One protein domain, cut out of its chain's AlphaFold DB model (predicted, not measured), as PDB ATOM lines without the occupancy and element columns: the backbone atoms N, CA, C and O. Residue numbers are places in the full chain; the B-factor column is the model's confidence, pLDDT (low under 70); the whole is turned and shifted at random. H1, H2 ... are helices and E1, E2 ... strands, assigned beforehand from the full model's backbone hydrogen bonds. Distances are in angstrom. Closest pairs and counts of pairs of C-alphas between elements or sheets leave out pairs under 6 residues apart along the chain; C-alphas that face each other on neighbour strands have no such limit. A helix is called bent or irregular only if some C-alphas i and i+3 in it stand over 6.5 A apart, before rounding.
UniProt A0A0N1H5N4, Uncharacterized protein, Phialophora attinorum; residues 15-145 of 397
ATOM      1  N   ASP A  15     243.929 149.956 274.161       85.81
ATOM      2  CA  ASP A  15     245.200 150.333 273.524       85.81
ATOM      3  C   ASP A  15     245.131 150.499 271.999       85.81
ATOM      4  O   ASP A  15     245.698 151.433 271.422       85.81
ATOM      5  N   VAL A  16     244.440 149.583 271.318       86.25
ATOM      6  CA  VAL A  16     244.369 149.556 269.849       86.25
ATOM      7  C   VAL A  16     243.516 150.717 269.346       86.25
ATOM      8  O   VAL A  16     243.868 151.386 268.371       86.25
ATOM      9  N   GLU A  17     242.423 150.999 270.049       87.81
ATOM     10  CA  GLU A  17     241.543 152.126 269.763       87.81
ATOM     11  C   GLU A  17     242.197 153.459 270.169       87.81
ATOM     12  O   GLU A  17     242.135 154.440 269.428       87.81
ATOM     13  N   LEU A  18     242.955 153.513 271.265       89.75
ATOM     14  CA  LEU A  18     243.711 154.708 271.649       89.75
ATOM     15  C   LEU A  18     244.824 155.048 270.632       89.75
ATOM     16  O   LEU A  18     245.081 156.226 270.347       89.75
ATOM     17  N   LEU A  19     245.433 154.038 269.998       89.88
ATOM     18  CA  LEU A  19     246.319 154.234 268.845       89.88
ATOM     19  C   LEU A  19     245.579 154.830 267.632       89.88
ATOM     20  O   LEU A  19     246.134 155.713 266.972       89.88
ATOM     21  N   GLU A  20     244.327 154.441 267.355       89.69
ATOM     22  CA  GLU A  20     243.470 155.085 266.340       89.69
ATOM     23  C   GLU A  20     243.289 156.583 266.649       89.69
ATOM     24  O   GLU A  20     243.494 157.421 265.765       89.69
ATOM     25  N   TYR A  21     243.041 156.948 267.913       91.00
ATOM     26  CA  TYR A  21     242.923 158.350 268.338       91.00
ATOM     27  C   TYR A  21     244.183 159.183 268.067       91.00
ATOM     28  O   TYR A  21     244.092 160.375 267.743       91.00
ATOM     29  N   SER A  22     245.366 158.566 268.120       92.81
ATOM     30  CA  SER A  22     246.623 159.247 267.794       92.81
ATOM     31  C   SER A  22     246.681 159.741 266.337       92.81
ATOM     32  O   SER A  22     247.342 160.750 266.067       92.81
ATOM     33  N   LYS A  23     245.927 159.130 265.401       92.88
ATOM     34  CA  LYS A  23     245.836 159.571 263.991       92.88
ATOM     35  C   LYS A  23     245.350 161.018 263.879       92.88
ATOM     36  O   LYS A  23     245.901 161.777 263.081       92.88
ATOM     37  N   TYR A  24     244.366 161.425 264.688       93.50
ATOM     38  CA  TYR A  24     243.833 162.795 264.684       93.50
ATOM     39  C   TYR A  24     244.872 163.817 265.165       93.50
ATOM     40  O   TYR A  24     244.995 164.902 264.591       93.50
ATOM     41  N   ILE A  25     245.672 163.446 266.169       95.12
ATOM     42  CA  ILE A  25     246.760 164.279 266.695       95.12
ATOM     43  C   ILE A  25     247.859 164.417 265.635       95.12
ATOM     44  O   ILE A  25     248.269 165.532 265.315       95.12
ATOM     45  N   VAL A  26     248.284 163.313 265.007       94.44
ATOM     46  CA  VAL A  26     249.257 163.341 263.900       94.44
ATOM     47  C   VAL A  26     248.739 164.171 262.721       94.44
ATOM     48  O   VAL A  26     249.503 164.945 262.146       94.44
ATOM     49  N   PHE A  27     247.453 164.072 262.373       94.31
ATOM     50  CA  PHE A  27     246.835 164.892 261.328       94.31
ATOM     51  C   PHE A  27     246.913 166.394 261.646       94.31
ATOM     52  O   PHE A  27     247.359 167.171 260.799       94.31
ATOM     53  N   TYR A  28     246.564 166.797 262.874       95.25
ATOM     54  CA  TYR A  28     246.712 168.179 263.339       95.25
ATOM     55  C   TYR A  28     248.172 168.654 263.261       95.25
ATOM     56  O   TYR A  28     248.446 169.720 262.706       95.25
ATOM     57  N   LEU A  29     249.125 167.846 263.738       94.00
ATOM     58  CA  LEU A  29     250.548 168.189 263.700       94.00
ATOM     59  C   LEU A  29     251.077 168.318 262.262       94.00
ATOM     60  O   LEU A  29     251.810 169.256 261.967       94.00
ATOM     61  N   VAL A  30     250.661 167.454 261.328       92.31
ATOM     62  CA  VAL A  30     251.028 167.568 259.901       92.31
ATOM     63  C   VAL A  30     250.464 168.841 259.247       92.31
ATOM     64  O   VAL A  30     251.042 169.320 258.269       92.31
ATOM     65  N   ALA A  31     249.356 169.387 259.755       93.31
ATOM     66  CA  ALA A  31     248.726 170.596 259.223       93.31
ATOM     67  C   ALA A  31     249.251 171.902 259.852       93.31
ATOM     68  O   ALA A  31     249.376 172.901 259.145       93.31
ATOM     69  N   VAL A  32     249.535 171.904 261.161       93.94
ATOM     70  CA  VAL A  32     249.778 173.129 261.952       93.94
ATOM     71  C   VAL A  32     251.192 173.206 262.533       93.94
ATOM     72  O   VAL A  32     251.700 174.312 262.751       93.94
ATOM     73  N   ALA A  33     251.848 172.072 262.799       92.94
ATOM     74  CA  ALA A  33     253.113 172.067 263.522       92.94
ATOM     75  C   ALA A  33     254.322 172.337 262.612       92.94
ATOM     76  O   ALA A  33     254.560 171.669 261.609       92.94
ATOM     77  N   ASN A  34     255.115 173.314 263.036       89.81
ATOM     78  CA  ASN A  34     256.342 173.805 262.432       89.81
ATOM     79  C   ASN A  34     257.403 173.943 263.538       89.81
ATOM     80  O   ASN A  34     257.074 174.000 264.723       89.81
ATOM     81  N   GLU A  35     258.673 174.086 263.163       87.88
ATOM     82  CA  GLU A  35     259.795 174.259 264.105       87.88
ATOM     83  C   GLU A  35     259.565 175.389 265.127       87.88
ATOM     84  O   GLU A  35     259.905 175.251 266.297       87.88
ATOM     85  N   ASN A  36     258.909 176.476 264.707       88.56
ATOM     86  CA  ASN A  36     258.662 177.656 265.541       88.56
ATOM     87  C   ASN A  36     257.512 177.505 266.556       88.56
ATOM     88  O   ASN A  36     257.397 178.338 267.451       88.56
ATOM     89  N   ASN A  37     256.620 176.516 266.399       92.31
ATOM     90  CA  ASN A  37     255.424 176.374 267.247       92.31
ATOM     91  C   ASN A  37     255.253 174.985 267.888       92.31
ATOM     92  O   ASN A  37     254.387 174.831 268.746       92.31
ATOM     93  N   ILE A  38     256.073 173.988 267.540       92.75
ATOM     94  CA  ILE A  38     256.000 172.646 268.137       92.75
ATOM     95  C   ILE A  38     256.230 172.674 269.662       92.75
ATOM     96  O   ILE A  38     255.527 171.979 270.390       92.75
ATOM     97  N   SER A  39     257.119 173.541 270.161       92.75
ATOM     98  CA  SER A  39     257.338 173.775 271.600       92.75
ATOM     99  C   SER A  39     256.115 174.383 272.297       92.75
ATOM    100  O   SER A  39     255.771 173.969 273.404       92.75
ATOM    101  N   LEU A  40     255.408 175.311 271.641       94.25
ATOM    102  CA  LEU A  40     254.140 175.870 272.124       94.25
ATOM    103  C   LEU A  40     253.039 174.800 272.172       94.25
ATOM    104  O   LEU A  40     252.342 174.689 273.177       94.25
ATOM    105  N   ILE A  41     252.895 173.995 271.115       95.12
ATOM    106  CA  ILE A  41     251.901 172.910 271.052       95.12
ATOM    107  C   ILE A  41     252.177 171.873 272.154       95.12
ATOM    108  O   ILE A  41     251.256 171.461 272.859       95.12
ATOM    109  N   PHE A  42     253.446 171.511 272.362       94.88
ATOM    110  CA  PHE A  42     253.862 170.626 273.450       94.88
ATOM    111  C   PHE A  42     253.559 171.218 274.832       94.88
ATOM    112  O   PHE A  42     252.980 170.540 275.678       94.88
ATOM    113  N   HIS A  43     253.872 172.499 275.044       94.88
ATOM    114  CA  HIS A  43     253.561 173.191 276.292       94.88
ATOM    115  C   HIS A  43     252.050 173.254 276.560       94.88
ATOM    116  O   HIS A  43     251.623 173.048 277.693       94.88
ATOM    117  N   ILE A  44     251.220 173.466 275.534       95.19
ATOM    118  CA  ILE A  44     249.758 173.396 275.669       95.19
ATOM    119  C   ILE A  44     249.327 171.996 276.126       95.19
ATOM    120  O   ILE A  44     248.578 171.898 277.094       95.19
ATOM    121  N   ALA A  45     249.842 170.921 275.519       94.88
ATOM    122  CA  ALA A  45     249.516 169.549 275.925       94.88
ATOM    123  C   ALA A  45     249.913 169.244 277.387       94.88
ATOM    124  O   ALA A  45     249.144 168.620 278.117       94.88
ATOM    125  N   GLN A  46     251.062 169.753 277.852       93.69
ATOM    126  CA  GLN A  46     251.457 169.678 279.267       93.69
ATOM    127  C   GLN A  46     250.491 170.442 280.185       93.69
ATOM    128  O   GLN A  46     250.163 169.980 281.274       93.69
ATOM    129  N   ARG A  47     250.038 171.628 279.760       93.50
ATOM    130  CA  ARG A  47     249.144 172.490 280.547       93.50
ATOM    131  C   ARG A  47     247.729 171.926 280.624       93.50
ATOM    132  O   ARG A  47     247.099 172.091 281.660       93.50
ATOM    133  N   VAL A  48     247.247 171.236 279.588       94.56
ATOM    134  CA  VAL A  48     245.928 170.576 279.606       94.56
ATOM    135  C   VAL A  48     245.889 169.454 280.651       94.56
ATOM    136  O   VAL A  48     244.929 169.394 281.410       94.56
ATOM    137  N   LYS A  49     246.968 168.671 280.816       94.00
ATOM    138  CA  LYS A  49     247.086 167.684 281.912       94.00
ATOM    139  C   LYS A  49     246.980 168.305 283.318       94.00
ATOM    140  O   LYS A  49     246.630 167.620 284.270       94.00
ATOM    141  N   GLN A  50     247.279 169.598 283.465       93.25
ATOM    142  CA  GLN A  50     247.233 170.323 284.742       93.25
ATOM    143  C   GLN A  50     245.861 170.961 285.043       93.25
ATOM    144  O   GLN A  50     245.745 171.714 286.012       93.25
ATOM    145  N   MET A  51     244.832 170.688 284.236       93.69
ATOM    146  CA  MET A  51     243.494 171.269 284.374       93.69
ATOM    147  C   MET A  51     242.427 170.175 284.418       93.69
ATOM    148  O   MET A  51     242.528 169.185 283.701       93.69
ATOM    149  N   ARG A  52     241.369 170.399 285.201       93.31
ATOM    150  CA  ARG A  52     240.110 169.658 285.074       93.31
ATOM    151  C   ARG A  52     239.347 170.124 283.833       93.31
ATOM    152  O   ARG A  52     239.526 171.260 283.373       93.31
ATOM    153  N   ASP A  53     238.447 169.275 283.353       94.31
ATOM    154  CA  ASP A  53     237.414 169.706 282.414       94.31
ATOM    155  C   ASP A  53     236.422 170.686 283.092       94.31
ATOM    156  O   ASP A  53     236.332 170.762 284.322       94.31
ATOM    157  N   ASN A  54     235.740 171.506 282.293       93.62
ATOM    158  CA  ASN A  54     234.756 172.501 282.734       93.62
ATOM    159  C   ASN A  54     233.476 172.502 281.870       93.62
ATOM    160  O   ASN A  54     232.628 173.374 282.043       93.62
ATOM    161  N   VAL A  55     233.345 171.584 280.910       89.81
ATOM    162  CA  VAL A  55     232.160 171.450 280.052       89.81
ATOM    163  C   VAL A  55     231.102 170.616 280.765       89.81
ATOM    164  O   VAL A  55     229.972 171.068 280.925       89.81
ATOM    165  N   GLU A  56     231.492 169.444 281.262       82.81
ATOM    166  CA  GLU A  56     230.674 168.602 282.139       82.81
ATOM    167  C   GLU A  56     231.378 168.450 283.490       82.81
ATOM    168  O   GLU A  56     232.606 168.421 283.566       82.81
ATOM    169  N   ALA A  57     230.608 168.371 284.578       73.69
ATOM    170  CA  ALA A  57     231.146 168.272 285.939       73.69
ATOM    171  C   ALA A  57     231.662 166.860 286.294       73.69
ATOM    172  O   ALA A  57     231.986 166.596 287.453       73.69
ATOM    173  N   ASP A  58     231.738 165.969 285.306       84.00
ATOM    174  CA  ASP A  58     232.030 164.554 285.484       84.00
ATOM    175  C   ASP A  58     233.540 164.288 285.507       84.00
ATOM    176  O   ASP A  58     234.284 164.599 284.567       84.00
ATOM    177  N   ASP A  59     234.003 163.629 286.570       86.88
ATOM    178  CA  ASP A  59     235.409 163.238 286.711       86.88
ATOM    179  C   ASP A  59     235.864 162.255 285.616       86.88
ATOM    180  O   ASP A  59     237.059 162.185 285.322       86.88
ATOM    181  N   GLU A  60     234.946 161.529 284.968       90.44
ATOM    182  CA  GLU A  60     235.275 160.630 283.856       90.44
ATOM    183  C   GLU A  60     235.853 161.400 282.660       90.44
ATOM    184  O   GLU A  60     236.932 161.065 282.167       90.44
ATOM    185  N   HIS A  61     235.208 162.489 282.236       90.94
ATOM    186  CA  HIS A  61     235.701 163.316 281.133       90.94
ATOM    187  C   HIS A  61     237.051 163.968 281.460       90.94
ATOM    188  O   HIS A  61     237.927 164.032 280.593       90.94
ATOM    189  N   SER A  62     237.282 164.326 282.729       92.69
ATOM    190  CA  SER A  62     238.605 164.758 283.203       92.69
ATOM    191  C   SER A  62     239.655 163.635 283.122       92.69
ATOM    192  O   SER A  62     240.781 163.884 282.701       92.69
ATOM    193  N   GLN A  63     239.310 162.379 283.433       92.56
ATOM    194  CA  GLN A  63     240.227 161.242 283.246       92.56
ATOM    195  C   GLN A  63     240.558 160.998 281.767       92.56
ATOM    196  O   GLN A  63     241.735 160.859 281.422       92.56
ATOM    197  N   ARG A  64     239.554 161.023 280.879       93.44
ATOM    198  CA  ARG A  64     239.749 160.935 279.418       93.44
ATOM    199  C   ARG A  64     240.645 162.071 278.904       93.44
ATOM    200  O   ARG A  64     241.501 161.852 278.046       93.44
ATOM    201  N   LEU A  65     240.503 163.278 279.461       94.12
ATOM    202  CA  LEU A  65     241.360 164.427 279.160       94.12
ATOM    203  C   LEU A  65     242.825 164.184 279.566       94.12
ATOM    204  O   LEU A  65     243.728 164.518 278.793       94.12
ATOM    205  N   TYR A  66     243.084 163.567 280.725       95.19
ATOM    206  CA  TYR A  66     244.443 163.222 281.163       95.19
ATOM    207  C   TYR A  66     245.095 162.165 280.257       95.19
ATOM    208  O   TYR A  66     246.224 162.378 279.810       95.19
ATOM    209  N   VAL A  67     244.370 161.094 279.897       94.81
ATOM    210  CA  VAL A  67     244.843 160.071 278.938       94.81
ATOM    211  C   VAL A  67     245.207 160.711 277.596       94.81
ATOM    212  O   VAL A  67     246.312 160.518 277.088       94.81
ATOM    213  N   LEU A  68     244.308 161.525 277.030       94.94
ATOM    214  CA  LEU A  68     244.549 162.200 275.752       94.94
ATOM    215  C   LEU A  68     245.691 163.223 275.828       94.94
ATOM    216  O   LEU A  68     246.371 163.444 274.826       94.94
ATOM    217  N   SER A  69     245.935 163.824 276.995       95.56
ATOM    218  CA  SER A  69     247.059 164.743 277.209       95.56
ATOM    219  C   SER A  69     248.405 164.018 277.243       95.56
ATOM    220  O   SER A  69     249.371 164.517 276.663       95.56
ATOM    221  N   ASP A  70     248.482 162.843 277.875       95.50
ATOM    222  CA  ASP A  70     249.688 162.002 277.852       95.50
ATOM    223  C   ASP A  70     249.921 161.399 276.456       95.50
ATOM    224  O   ASP A  70     251.036 161.488 275.932       95.50
ATOM    225  N   LEU A  71     248.866 160.908 275.789       95.50
ATOM    226  CA  LEU A  71     248.928 160.471 274.390       95.50
ATOM    227  C   LEU A  71     249.441 161.598 273.480       95.50
ATOM    228  O   LEU A  71     250.357 161.382 272.689       95.50
ATOM    229  N   ALA A  72     248.898 162.814 273.603       96.00
ATOM    230  CA  ALA A  72     249.338 163.961 272.814       96.00
ATOM    231  C   ALA A  72     250.814 164.295 273.062       96.00
ATOM    232  O   ALA A  72     251.561 164.488 272.103       96.00
ATOM    233  N   GLN A  73     251.264 164.314 274.320       95.12
ATOM    234  CA  GLN A  73     252.673 164.540 274.650       95.12
ATOM    235  C   GLN A  73     253.589 163.470 274.040       95.12
ATOM    236  O   GLN A  73     254.640 163.815 273.495       95.12
ATOM    237  N   ALA A  74     253.197 162.194 274.082       94.75
ATOM    238  CA  ALA A  74     253.958 161.098 273.487       94.75
ATOM    239  C   ALA A  74     253.984 161.176 271.945       94.75
ATOM    240  O   ALA A  74     255.050 161.054 271.336       94.75
ATOM    241  N   VAL A  75     252.848 161.480 271.302       95.12
ATOM    242  CA  VAL A  75     252.768 161.715 269.848       95.12
ATOM    243  C   VAL A  75     253.650 162.891 269.433       95.12
ATOM    244  O   VAL A  75     254.380 162.779 268.453       95.12
ATOM    245  N   ILE A  76     253.616 164.008 270.166       94.62
ATOM    246  CA  ILE A  76     254.396 165.213 269.852       94.62
ATOM    247  C   ILE A  76     255.905 164.950 269.958       94.62
ATOM    248  O   ILE A  76     256.649 165.414 269.093       94.62
ATOM    249  N   ARG A  77     256.356 164.170 270.954       92.81
ATOM    250  CA  ARG A  77     257.758 163.720 271.069       92.81
ATOM    251  C   ARG A  77     258.182 162.916 269.839       92.81
ATOM    252  O   ARG A  77     259.055 163.357 269.096       92.81
ATOM    253  N   ASN A  78     257.458 161.833 269.551       92.25
ATOM    254  CA  ASN A  78     257.702 160.981 268.384       92.25
ATOM    255  C   ASN A  78     257.642 161.760 267.054       92.25
ATOM    256  O   ASN A  78     258.397 161.481 266.125       92.25
ATOM    257  N   PHE A  79     256.757 162.754 266.944       91.38
ATOM    258  CA  PHE A  79     256.642 163.620 265.772       91.38
ATOM    259  C   PHE A  79     257.860 164.540 265.619       91.38
ATOM    260  O   PHE A  79     258.411 164.637 264.519       91.38
ATOM    261  N   ALA A  80     258.315 165.174 266.707       90.81
ATOM    262  CA  ALA A  80     259.497 166.033 266.712       90.81
ATOM    263  C   ALA A  80     260.762 165.265 266.297       90.81
ATOM    264  O   ALA A  80     261.498 165.746 265.440       90.81
ATOM    265  N   ASP A  81     260.948 164.035 266.785       88.81
ATOM    266  CA  ASP A  81     262.082 163.170 266.416       88.81
ATOM    267  C   ASP A  81     262.107 162.783 264.919       88.81
ATOM    268  O   ASP A  81     263.137 162.355 264.395       88.81
ATOM    269  N   THR A  82     260.991 162.947 264.196       86.06
ATOM    270  CA  THR A  82     260.922 162.723 262.735       86.06
ATOM    271  C   THR A  82     261.078 163.990 261.889       86.06
ATOM    272  O   THR A  82     261.104 163.898 260.656       86.06
ATOM    273  N   MET A  83     261.160 165.179 262.497       84.44
ATOM    274  CA  MET A  83     261.385 166.419 261.751       84.44
ATOM    275  C   MET A  83     262.867 166.552 261.351       84.44
ATOM    276  O   MET A  83     263.748 166.414 262.192       84.44
ATOM    277  N   PRO A  84     263.186 166.906 260.090       75.50
ATOM    278  CA  PRO A  84     264.574 166.962 259.614       75.50
ATOM    279  C   PRO A  84     265.412 168.086 260.249       75.50
ATOM    280  O   PRO A  84     266.640 168.002 260.260       75.50
ATOM    281  N   HIS A  85     264.760 169.132 260.760       66.94
ATOM    282  CA  HIS A  85     265.405 170.292 261.381       66.94
ATOM    283  C   HIS A  85     265.345 170.260 262.915       66.94
ATOM    284  O   HIS A  85     266.199 170.859 263.568       66.94
ATOM    285  N   ALA A  86     264.417 169.492 263.500       61.91
ATOM    286  CA  ALA A  86     264.385 169.258 264.936       61.91
ATOM    287  C   ALA A  86     265.229 168.032 265.293       61.91
ATOM    288  O   ALA A  86     264.770 166.894 265.239       61.91
ATOM    289  N   LYS A  87     266.484 168.261 265.691       58.34
ATOM    290  CA  LYS A  87     267.321 167.207 266.280       58.34
ATOM    291  C   LYS A  87     266.885 166.921 267.723       58.34
ATOM    292  O   LYS A  87     267.560 167.308 268.676       58.34
ATOM    293  N   GLY A  88     265.745 166.245 267.839       58.84
ATOM    294  CA  GLY A  88     265.184 165.688 269.064       58.84
ATOM    295  C   GLY A  88     264.754 166.709 270.119       58.84
ATOM    296  O   GLY A  88     264.385 167.848 269.815       58.84
ATOM    297  N   ALA A  89     264.823 166.277 271.382       60.66
ATOM    298  CA  ALA A  89     264.257 166.939 272.563       60.66
ATOM    299  C   ALA A  89     264.597 168.436 272.742       60.66
ATOM    300  O   ALA A  89     263.819 169.153 273.365       60.66
ATOM    301  N   ASN A  90     265.693 168.936 272.159       64.12
ATOM    302  CA  ASN A  90     266.061 170.358 272.210       64.12
ATOM    303  C   ASN A  90     265.037 171.296 271.539       64.12
ATOM    304  O   ASN A  90     264.972 172.467 271.893       64.12
ATOM    305  N   VAL A  91     264.210 170.821 270.599       68.62
ATOM    306  CA  VAL A  91     263.150 171.660 269.991       68.62
ATOM    307  C   VAL A  91     261.844 171.621 270.796       68.62
ATOM    308  O   VAL A  91     261.002 172.504 270.666       68.62
ATOM    309  N   LEU A  92     261.699 170.651 271.702       78.00
ATOM    310  CA  LEU A  92     260.628 170.613 272.706       78.00
ATOM    311  C   LEU A  92     261.021 171.340 274.000       78.00
ATOM    312  O   LEU A  92     260.283 171.295 274.985       78.00
ATOM    313  N   GLN A  93     262.182 172.001 274.010       73.12
ATOM    314  CA  GLN A  93     262.669 172.749 275.157       73.12
ATOM    315  C   GLN A  93     261.713 173.906 275.491       73.12
ATOM    316  O   GLN A  93     261.037 174.466 274.624       73.12
ATOM    317  N   THR A  94     261.616 174.197 276.787       69.69
ATOM    318  CA  THR A  94     260.531 174.952 277.431       69.69
ATOM    319  C   THR A  94     260.095 176.205 276.673       69.69
ATOM    320  O   THR A  94     260.871 177.150 276.522       69.69
ATOM    321  N   TRP A  95     258.817 176.250 276.285       87.81
ATOM    322  CA  TRP A  95     258.186 177.471 275.791       87.81
ATOM    323  C   TRP A  95     258.275 178.582 276.860       87.81
ATOM    324  O   TRP A  95     257.829 178.364 277.988       87.81
ATOM    325  N   PRO A  96     258.830 179.771 276.550       86.56
ATOM    326  CA  PRO A  96     259.118 180.797 277.559       86.56
ATOM    327  C   PRO A  96     257.894 181.634 277.969       86.56
ATOM    328  O   PRO A  96     257.973 182.428 278.904       86.56
ATOM    329  N   GLY A  97     256.770 181.511 277.256       88.25
ATOM    330  CA  GLY A  97     255.562 182.298 277.504       88.25
ATOM    331  C   GLY A  97     254.577 181.613 278.452       88.25
ATOM    332  O   GLY A  97     254.405 180.398 278.426       88.25
ATOM    333  N   LYS A  98     253.838 182.401 279.239       89.19
ATOM    334  CA  LYS A  98     252.688 181.892 279.999       89.19
ATOM    335  C   LYS A  98     251.501 181.701 279.055       89.19
ATOM    336  O   LYS A  98     250.939 182.684 278.578       89.19
ATOM    337  N   VAL A  99     251.103 180.454 278.806       90.69
ATOM    338  CA  VAL A  99     249.857 180.156 278.085       90.69
ATOM    339  C   VAL A  99     248.718 179.981 279.085       90.69
ATOM    340  O   VAL A  99     248.822 179.187 280.027       90.69
ATOM    341  N   ASN A 100     247.633 180.723 278.864       91.88
ATOM    342  CA  ASN A 100     246.376 180.578 279.587       91.88
ATOM    343  C   ASN A 100     245.418 179.731 278.746       91.88
ATOM    344  O   ASN A 100     245.181 180.037 277.579       91.88
ATOM    345  N   LEU A 101     244.872 178.677 279.346       92.94
ATOM    346  CA  LEU A 101     243.836 177.856 278.730       92.94
ATOM    347  C   LEU A 101     242.465 178.534 278.866       92.94
ATOM    348  O   LEU A 101     242.248 179.360 279.756       92.94
ATOM    349  N   HIS A 102     241.548 178.222 277.950       94.44
ATOM    350  CA  HIS A 102     240.249 178.886 277.894       94.44
ATOM    351  C   HIS A 102     239.358 178.455 279.069       94.44
ATOM    352  O   HIS A 102     238.970 177.290 279.155       94.44
ATOM    353  N   LYS A 103     239.004 179.403 279.948       92.25
ATOM    354  CA  LYS A 103     238.273 179.142 281.204       92.25
ATOM    355  C   LYS A 103     236.916 178.450 281.024       92.25
ATOM    356  O   LYS A 103     236.467 177.789 281.944       92.25
ATOM    357  N   SER A 104     236.275 178.589 279.860       94.06
ATOM    358  CA  SER A 104     235.007 177.901 279.572       94.06
ATOM    359  C   SER A 104     235.163 176.393 279.347       94.06
ATOM    360  O   SER A 104     234.168 175.686 279.408       94.06
ATOM    361  N   LEU A 105     236.374 175.920 279.025       92.81
ATOM    362  CA  LEU A 105     236.665 174.511 278.729       92.81
ATOM    363  C   LEU A 105     237.525 173.854 279.815       92.81
ATOM    364  O   LEU A 105     237.451 172.650 280.008       92.81
ATOM    365  N   PHE A 106     238.347 174.643 280.513       94.25
ATOM    366  CA  PHE A 106     239.339 174.141 281.461       94.25
ATOM    367  C   PHE A 106     239.245 174.862 282.801       94.25
ATOM    368  O   PHE A 106     239.398 176.088 282.871       94.25
ATOM    369  N   ARG A 107     239.089 174.086 283.876       94.00
ATOM    370  CA  ARG A 107     239.073 174.563 285.261       94.00
ATOM    371  C   ARG A 107     240.406 174.235 285.942       94.00
ATOM    372  O   ARG A 107     240.917 173.132 285.761       94.00
ATOM    373  N   PRO A 108     241.012 175.145 286.728       92.94
ATOM    374  CA  PRO A 108     242.141 174.763 287.571       92.94
ATOM    375  C   PRO A 108     241.707 173.683 288.573       92.94
ATOM    376  O   PRO A 108     240.575 173.711 289.062       92.94
ATOM    377  N   MET A 109     242.600 172.742 288.886       90.88
ATOM    378  CA  MET A 109     242.340 171.747 289.933       90.88
ATOM    379  C   MET A 109     242.114 172.425 291.291       90.88
ATOM    380  O   MET A 109     242.726 173.451 291.591       90.88
ATOM    381  N   SER A 110     241.222 171.856 292.101       88.50
ATOM    382  CA  SER A 110     240.798 172.426 293.386       88.50
ATOM    383  C   SER A 110     241.848 172.261 294.484       88.50
ATOM    384  O   SER A 110     241.938 173.105 295.372       88.50
ATOM    385  N   SER A 111     242.661 171.202 294.417       92.81
ATOM    386  CA  SER A 111     243.719 170.915 295.388       92.81
ATOM    387  C   SER A 111     245.084 170.763 294.723       92.81
ATOM    388  O   SER A 111     245.236 170.088 293.704       92.81
ATOM    389  N   HIS A 112     246.117 171.327 295.352       92.94
ATOM    390  CA  HIS A 112     247.500 171.134 294.917       92.94
ATOM    391  C   HIS A 112     247.941 169.662 295.015       92.94
ATOM    392  O   HIS A 112     248.651 169.173 294.138       92.94
ATOM    393  N   ALA A 113     247.459 168.928 296.025       93.88
ATOM    394  CA  ALA A 113     247.756 167.506 296.190       93.88
ATOM    395  C   ALA A 113     247.129 166.642 295.080       93.88
ATOM    396  O   ALA A 113     247.678 165.608 294.707       93.88
ATOM    397  N   GLU A 114     245.991 167.065 294.529       92.00
ATOM    398  CA  GLU A 114     245.403 166.438 293.343       92.00
ATOM    399  C   GLU A 114     246.236 166.742 292.094       92.00
ATOM    400  O   GLU A 114     246.578 165.824 291.352       92.00
ATOM    401  N   ALA A 115     246.656 167.999 291.917       92.00
ATOM    402  CA  ALA A 115     247.515 168.391 290.803       92.00
ATOM    403  C   ALA A 115     248.847 167.629 290.776       92.00
ATOM    404  O   ALA A 115     249.299 167.233 289.702       92.00
ATOM    405  N   GLN A 116     249.442 167.364 291.943       94.25
ATOM    406  CA  GLN A 116     250.631 166.523 292.055       94.25
ATOM    407  C   GLN A 116     250.343 165.067 291.646       94.25
ATOM    408  O   GLN A 116     251.035 164.538 290.780       94.25
ATOM    409  N   LYS A 117     249.275 164.449 292.176       94.19
ATOM    410  CA  LYS A 117     248.865 163.076 291.812       94.19
ATOM    411  C   LYS A 117     248.625 162.912 290.308       94.19
ATOM    412  O   LYS A 117     249.059 161.921 289.726       94.19
ATOM    413  N   VAL A 118     247.945 163.872 289.676       93.81
ATOM    414  CA  VAL A 118     247.686 163.857 288.226       93.81
ATOM    415  C   VAL A 118     248.982 164.058 287.435       93.81
ATOM    416  O   VAL A 118     249.170 163.405 286.413       93.81
ATOM    417  N   ALA A 119     249.893 164.923 287.891       91.50
ATOM    418  CA  ALA A 119     251.171 165.161 287.219       91.50
ATOM    419  C   ALA A 119     252.118 163.945 287.273       91.50
ATOM    420  O   ALA A 119     252.751 163.632 286.265       91.50
ATOM    421  N   GLU A 120     252.196 163.269 288.423       92.88
ATOM    422  CA  GLU A 120     253.053 162.096 288.651       92.88
ATOM    423  C   GLU A 120     252.510 160.824 287.984       92.88
ATOM    424  O   GLU A 120     253.284 159.999 287.499       92.88
ATOM    425  N   LYS A 121     251.182 160.661 287.916       94.56
ATOM    426  CA  LYS A 121     250.558 159.509 287.261       94.56
ATOM    427  C   LYS A 121     250.719 159.588 285.740       94.56
ATOM    428  O   LYS A 121     250.294 160.554 285.105       94.56
ATOM    429  N   ASN A 122     251.266 158.535 285.136       93.62
ATOM    430  CA  ASN A 122     251.121 158.287 283.703       93.62
ATOM    431  C   ASN A 122     249.739 157.664 283.445       93.62
ATOM    432  O   ASN A 122     249.389 156.660 284.065       93.62
ATOM    433  N   TYR A 123     248.950 158.274 282.560       92.31
ATOM    434  CA  TYR A 123     247.632 157.775 282.153       92.31
ATOM    435  C   TYR A 123     247.675 156.992 280.835       92.31
ATOM    436  O   TYR A 123     246.677 156.379 280.465       92.31
ATOM    437  N   LEU A 124     248.807 157.009 280.124       92.25
ATOM    438  CA  LEU A 124     248.999 156.258 278.889       92.25
ATOM    439  C   LEU A 124     249.526 154.845 279.203       92.25
ATOM    440  O   LEU A 124     250.587 154.745 279.831       92.25
ATOM    441  N   PRO A 125     248.853 153.768 278.756       90.38
ATOM    442  CA  PRO A 125     249.378 152.414 278.896       90.38
ATOM    443  C   PRO A 125     250.732 152.234 278.194       90.38
ATOM    444  O   PRO A 125     251.014 152.863 277.167       90.38
ATOM    445  N   GLU A 126     251.572 151.355 278.739       89.44
ATOM    446  CA  GLU A 126     252.930 151.125 278.232       89.44
ATOM    447  C   GLU A 126     252.925 150.484 276.834       89.44
ATOM    448  O   GLU A 126     253.663 150.932 275.954       89.44
ATOM    449  N   ASP A 127     252.022 149.533 276.579       87.56
ATOM    450  CA  ASP A 127     251.878 148.873 275.275       87.56
ATOM    451  C   ASP A 127     251.499 149.863 274.161       87.56
ATOM    452  O   ASP A 127     252.126 149.881 273.091       87.56
ATOM    453  N   THR A 128     250.548 150.768 274.434       88.50
ATOM    454  CA  THR A 128     250.244 151.898 273.544       88.50
ATOM    455  C   THR A 128     251.494 152.741 273.276       88.50
ATOM    456  O   THR A 128     251.784 153.052 272.118       88.50
ATOM    457  N   ALA A 129     252.261 153.101 274.312       89.25
ATOM    458  CA  ALA A 129     253.451 153.942 274.170       89.25
ATOM    459  C   ALA A 129     254.548 153.290 273.302       89.25
ATOM    460  O   ALA A 129     255.139 153.973 272.460       89.25
ATOM    461  N   LEU A 130     254.770 151.978 273.445       89.44
ATOM    462  CA  LEU A 130     255.717 151.201 272.635       89.44
ATOM    463  C   LEU A 130     255.293 151.120 271.156       89.44
ATOM    464  O   LEU A 130     256.121 151.280 270.256       89.44
ATOM    465  N   GLY A 131     254.000 150.916 270.880       87.50
ATOM    466  CA  GLY A 131     253.468 150.899 269.510       87.50
ATOM    467  C   GLY A 131     253.485 152.270 268.815       87.50
ATOM    468  O   GLY A 131     253.599 152.356 267.583       87.50
ATOM    469  N   LEU A 132     253.404 153.351 269.599       92.25
ATOM    470  CA  LEU A 132     253.153 154.710 269.122       92.25
ATOM    471  C   LEU A 132     254.236 155.253 268.182       92.25
ATOM    472  O   LEU A 132     253.907 155.889 267.183       92.25
ATOM    473  N   GLU A 133     255.522 155.008 268.451       91.31
ATOM    474  CA  GLU A 133     256.621 155.556 267.639       91.31
ATOM    475  C   GLU A 133     256.537 155.067 266.182       91.31
ATOM    476  O   GLU A 133     256.571 155.853 265.224       91.31
ATOM    477  N   LYS A 134     256.368 153.750 266.006       91.94
ATOM    478  CA  LYS A 134     256.195 153.124 264.692       91.94
ATOM    479  C   LYS A 134     254.905 153.609 264.031       91.94
ATOM    480  O   LYS A 134     254.911 153.928 262.840       91.94
ATOM    481  N   PHE A 135     253.820 153.695 264.796       92.12
ATOM    482  CA  PHE A 135     252.513 154.123 264.310       92.12
ATOM    483  C   PHE A 135     252.513 155.572 263.796       92.12
ATOM    484  O   PHE A 135     252.035 155.833 262.689       92.12
ATOM    485  N   VAL A 136     253.113 156.507 264.541       91.75
ATOM    486  CA  VAL A 136     253.288 157.911 264.135       91.75
ATOM    487  C   VAL A 136     254.123 157.983 262.856       91.75
ATOM    488  O   VAL A 136     253.710 158.627 261.889       91.75
ATOM    489  N   LYS A 137     255.248 157.257 262.788       90.75
ATOM    490  CA  LYS A 137     256.104 157.195 261.590       90.75
ATOM    491  C   LYS A 137     255.359 156.665 260.363       90.75
ATOM    492  O   LYS A 137     255.503 157.235 259.280       90.75
ATOM    493  N   ASP A 138     254.575 155.601 260.500       91.75
ATOM    494  CA  ASP A 138     253.832 155.009 259.382       91.75
ATOM    495  C   ASP A 138     252.647 155.894 258.948       91.75
ATOM    496  O   ASP A 138     252.491 156.163 257.753       91.75
ATOM    497  N   THR A 139     251.906 156.473 259.897       91.00
ATOM    498  CA  THR A 139     250.830 157.449 259.637       91.00
ATOM    499  C   THR A 139     251.366 158.694 258.920       91.00
ATOM    500  O   THR A 139     250.820 159.124 257.902       91.00
ATOM    501  N   MET A 140     252.505 159.246 259.354       89.00
ATOM    502  CA  MET A 140     253.143 160.384 258.682       89.00
ATOM    503  C   MET A 140     253.593 160.062 257.253       89.00
ATOM    504  O   MET A 140     253.462 160.918 256.374       89.00
ATOM    505  N   LYS A 141     254.106 158.850 256.990       87.88
ATOM    506  CA  LYS A 141     254.440 158.404 255.624       87.88
ATOM    507  C   LYS A 141     253.190 158.331 254.750       87.88
ATOM    508  O   LYS A 141     253.253 158.764 253.604       87.88
ATOM    509  N   GLN A 142     252.068 157.842 255.278       88.19
ATOM    510  CA  GLN A 142     250.795 157.799 254.552       88.19
ATOM    511  C   GLN A 142     250.300 159.218 254.222       88.19
ATOM    512  O   GLN A 142     250.128 159.544 253.046       88.19
ATOM    513  N   LEU A 143     250.179 160.106 255.217       84.12
ATOM    514  CA  LEU A 143     249.700 161.484 255.021       84.12
ATOM    515  C   LEU A 143     250.593 162.297 254.062       84.12
ATOM    516  O   LEU A 143     250.086 163.033 253.213       84.12
ATOM    517  N   LYS A 144     251.924 162.154 254.154       76.00
ATOM    518  CA  LYS A 144     252.868 162.808 253.227       76.00
ATOM    519  C   LYS A 144     252.860 162.141 251.841       76.00
ATOM    520  O   LYS A 144     252.927 162.838 250.828       76.00
ATOM    521  N   GLY A 145     252.719 160.816 251.778       63.44
ATOM    522  CA  GLY A 145     252.698 160.016 250.549       63.44
ATOM    523  C   GLY A 145     251.470 160.251 249.666       63.44
ATOM    524  O   GLY A 145     251.597 160.275 248.443       63.44
TER     525      GLY A 145
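This is residues 15 to 145 of the 397 residues of an uncharacterized protein of Phialophora attinorum (UniProt A0A0N1H5N4). The long helix H3 runs through the middle, with H2 side by side with it and H1 and H6 packed across its residues 71 to 79. At the other end of H3 lie a tiny sheet of E1 and E2 and the short helix H5, while H4 sits by H3's last residues, and residues 93 to 105 lead back from H4 to the sheet. The 131 printed residues hold six named helices and two named strands, in the order H1 H2 E1 H3 H4 E2 H5 H6, with E1 and E2 antiparallel; the class is mostly helix. The whole is compact, with a radius of gyration of the C-alphas of 15.0 A and spans of 44 by 35 by 24 A.

The sheet pairs E1, residues 51 to 53, with E2, residues 106 to 108, antiparallel at 132 degrees; N 52 and O 107 are within hydrogen-bond range at 2.8 A, N 107 and O 52 at 2.9 A. The hub is H3, residues 59 to 80; its closest C-alpha pair with E1 is Ser 62 and Asp 53, 5.2 A. H2, residues 38 to 49, touches H3 at a shallow tilt of 21 degrees, opposite ways, closest at the C-alphas of Lys 49 and Tyr 66, 5.2 A. H1, residues 15 to 32, touches H3 with residues 22 to 29 alone at a steep tilt of 59 degrees, the same way, closest at the C-alphas of Ile 25 and Ala 72, 6.6 A. H6, residues 126 to 145, touches H3 with residues 129 to 137 alone at a steep tilt of 58 degrees, closest at the C-alphas of Glu 133 and Asn 78, 5.6 A. H1 and H6 touch at a steep tilt of 42 degrees, closest at the C-alphas of Asp 15 and Thr 128, 5.3 A. H4, residues 88 to 92, touches H2, closest at the C-alphas of Leu 92 and Ser 39, 4.7 A, and H3, at those of Gly 88 and Ala 80, 6.2 A. H5, residues 112 to 120, is close to H2 but not clearly touching, with the C-alphas of Ala 119 and Lys 49 at 7.2 A. In H2, H3 and H5 every O i to N i+4 pair is within hydrogen-bond range; H1 has 11 of 14, H6 14 of 16, and H4 0 of 1, with 2 of 2 O i to N i+3 pairs.

H1 begins at C-alpha 15 (245.200, 150.333, 273.524) and is 26.0 A long. H3 runs 31.4 A from C-alpha 59 (235.409, 163.238, 286.711). H6, 29.1 A long, has a kink of 39 degrees near residue 134 and is only just irregular, with C-alphas 130 and 133 at 6.7 A; it ends at C-alpha 145 (252.698, 160.016, 250.549).

The two C-alphas farthest apart are those of Ser 111 and Gly 145, 47.0 A. The printed part has no cut, and the link from H4 to E2, 13 residues, is long. The mean pLDDT of the printed part is 89.2, with residues 85 to 91, 94 and 145 under 70.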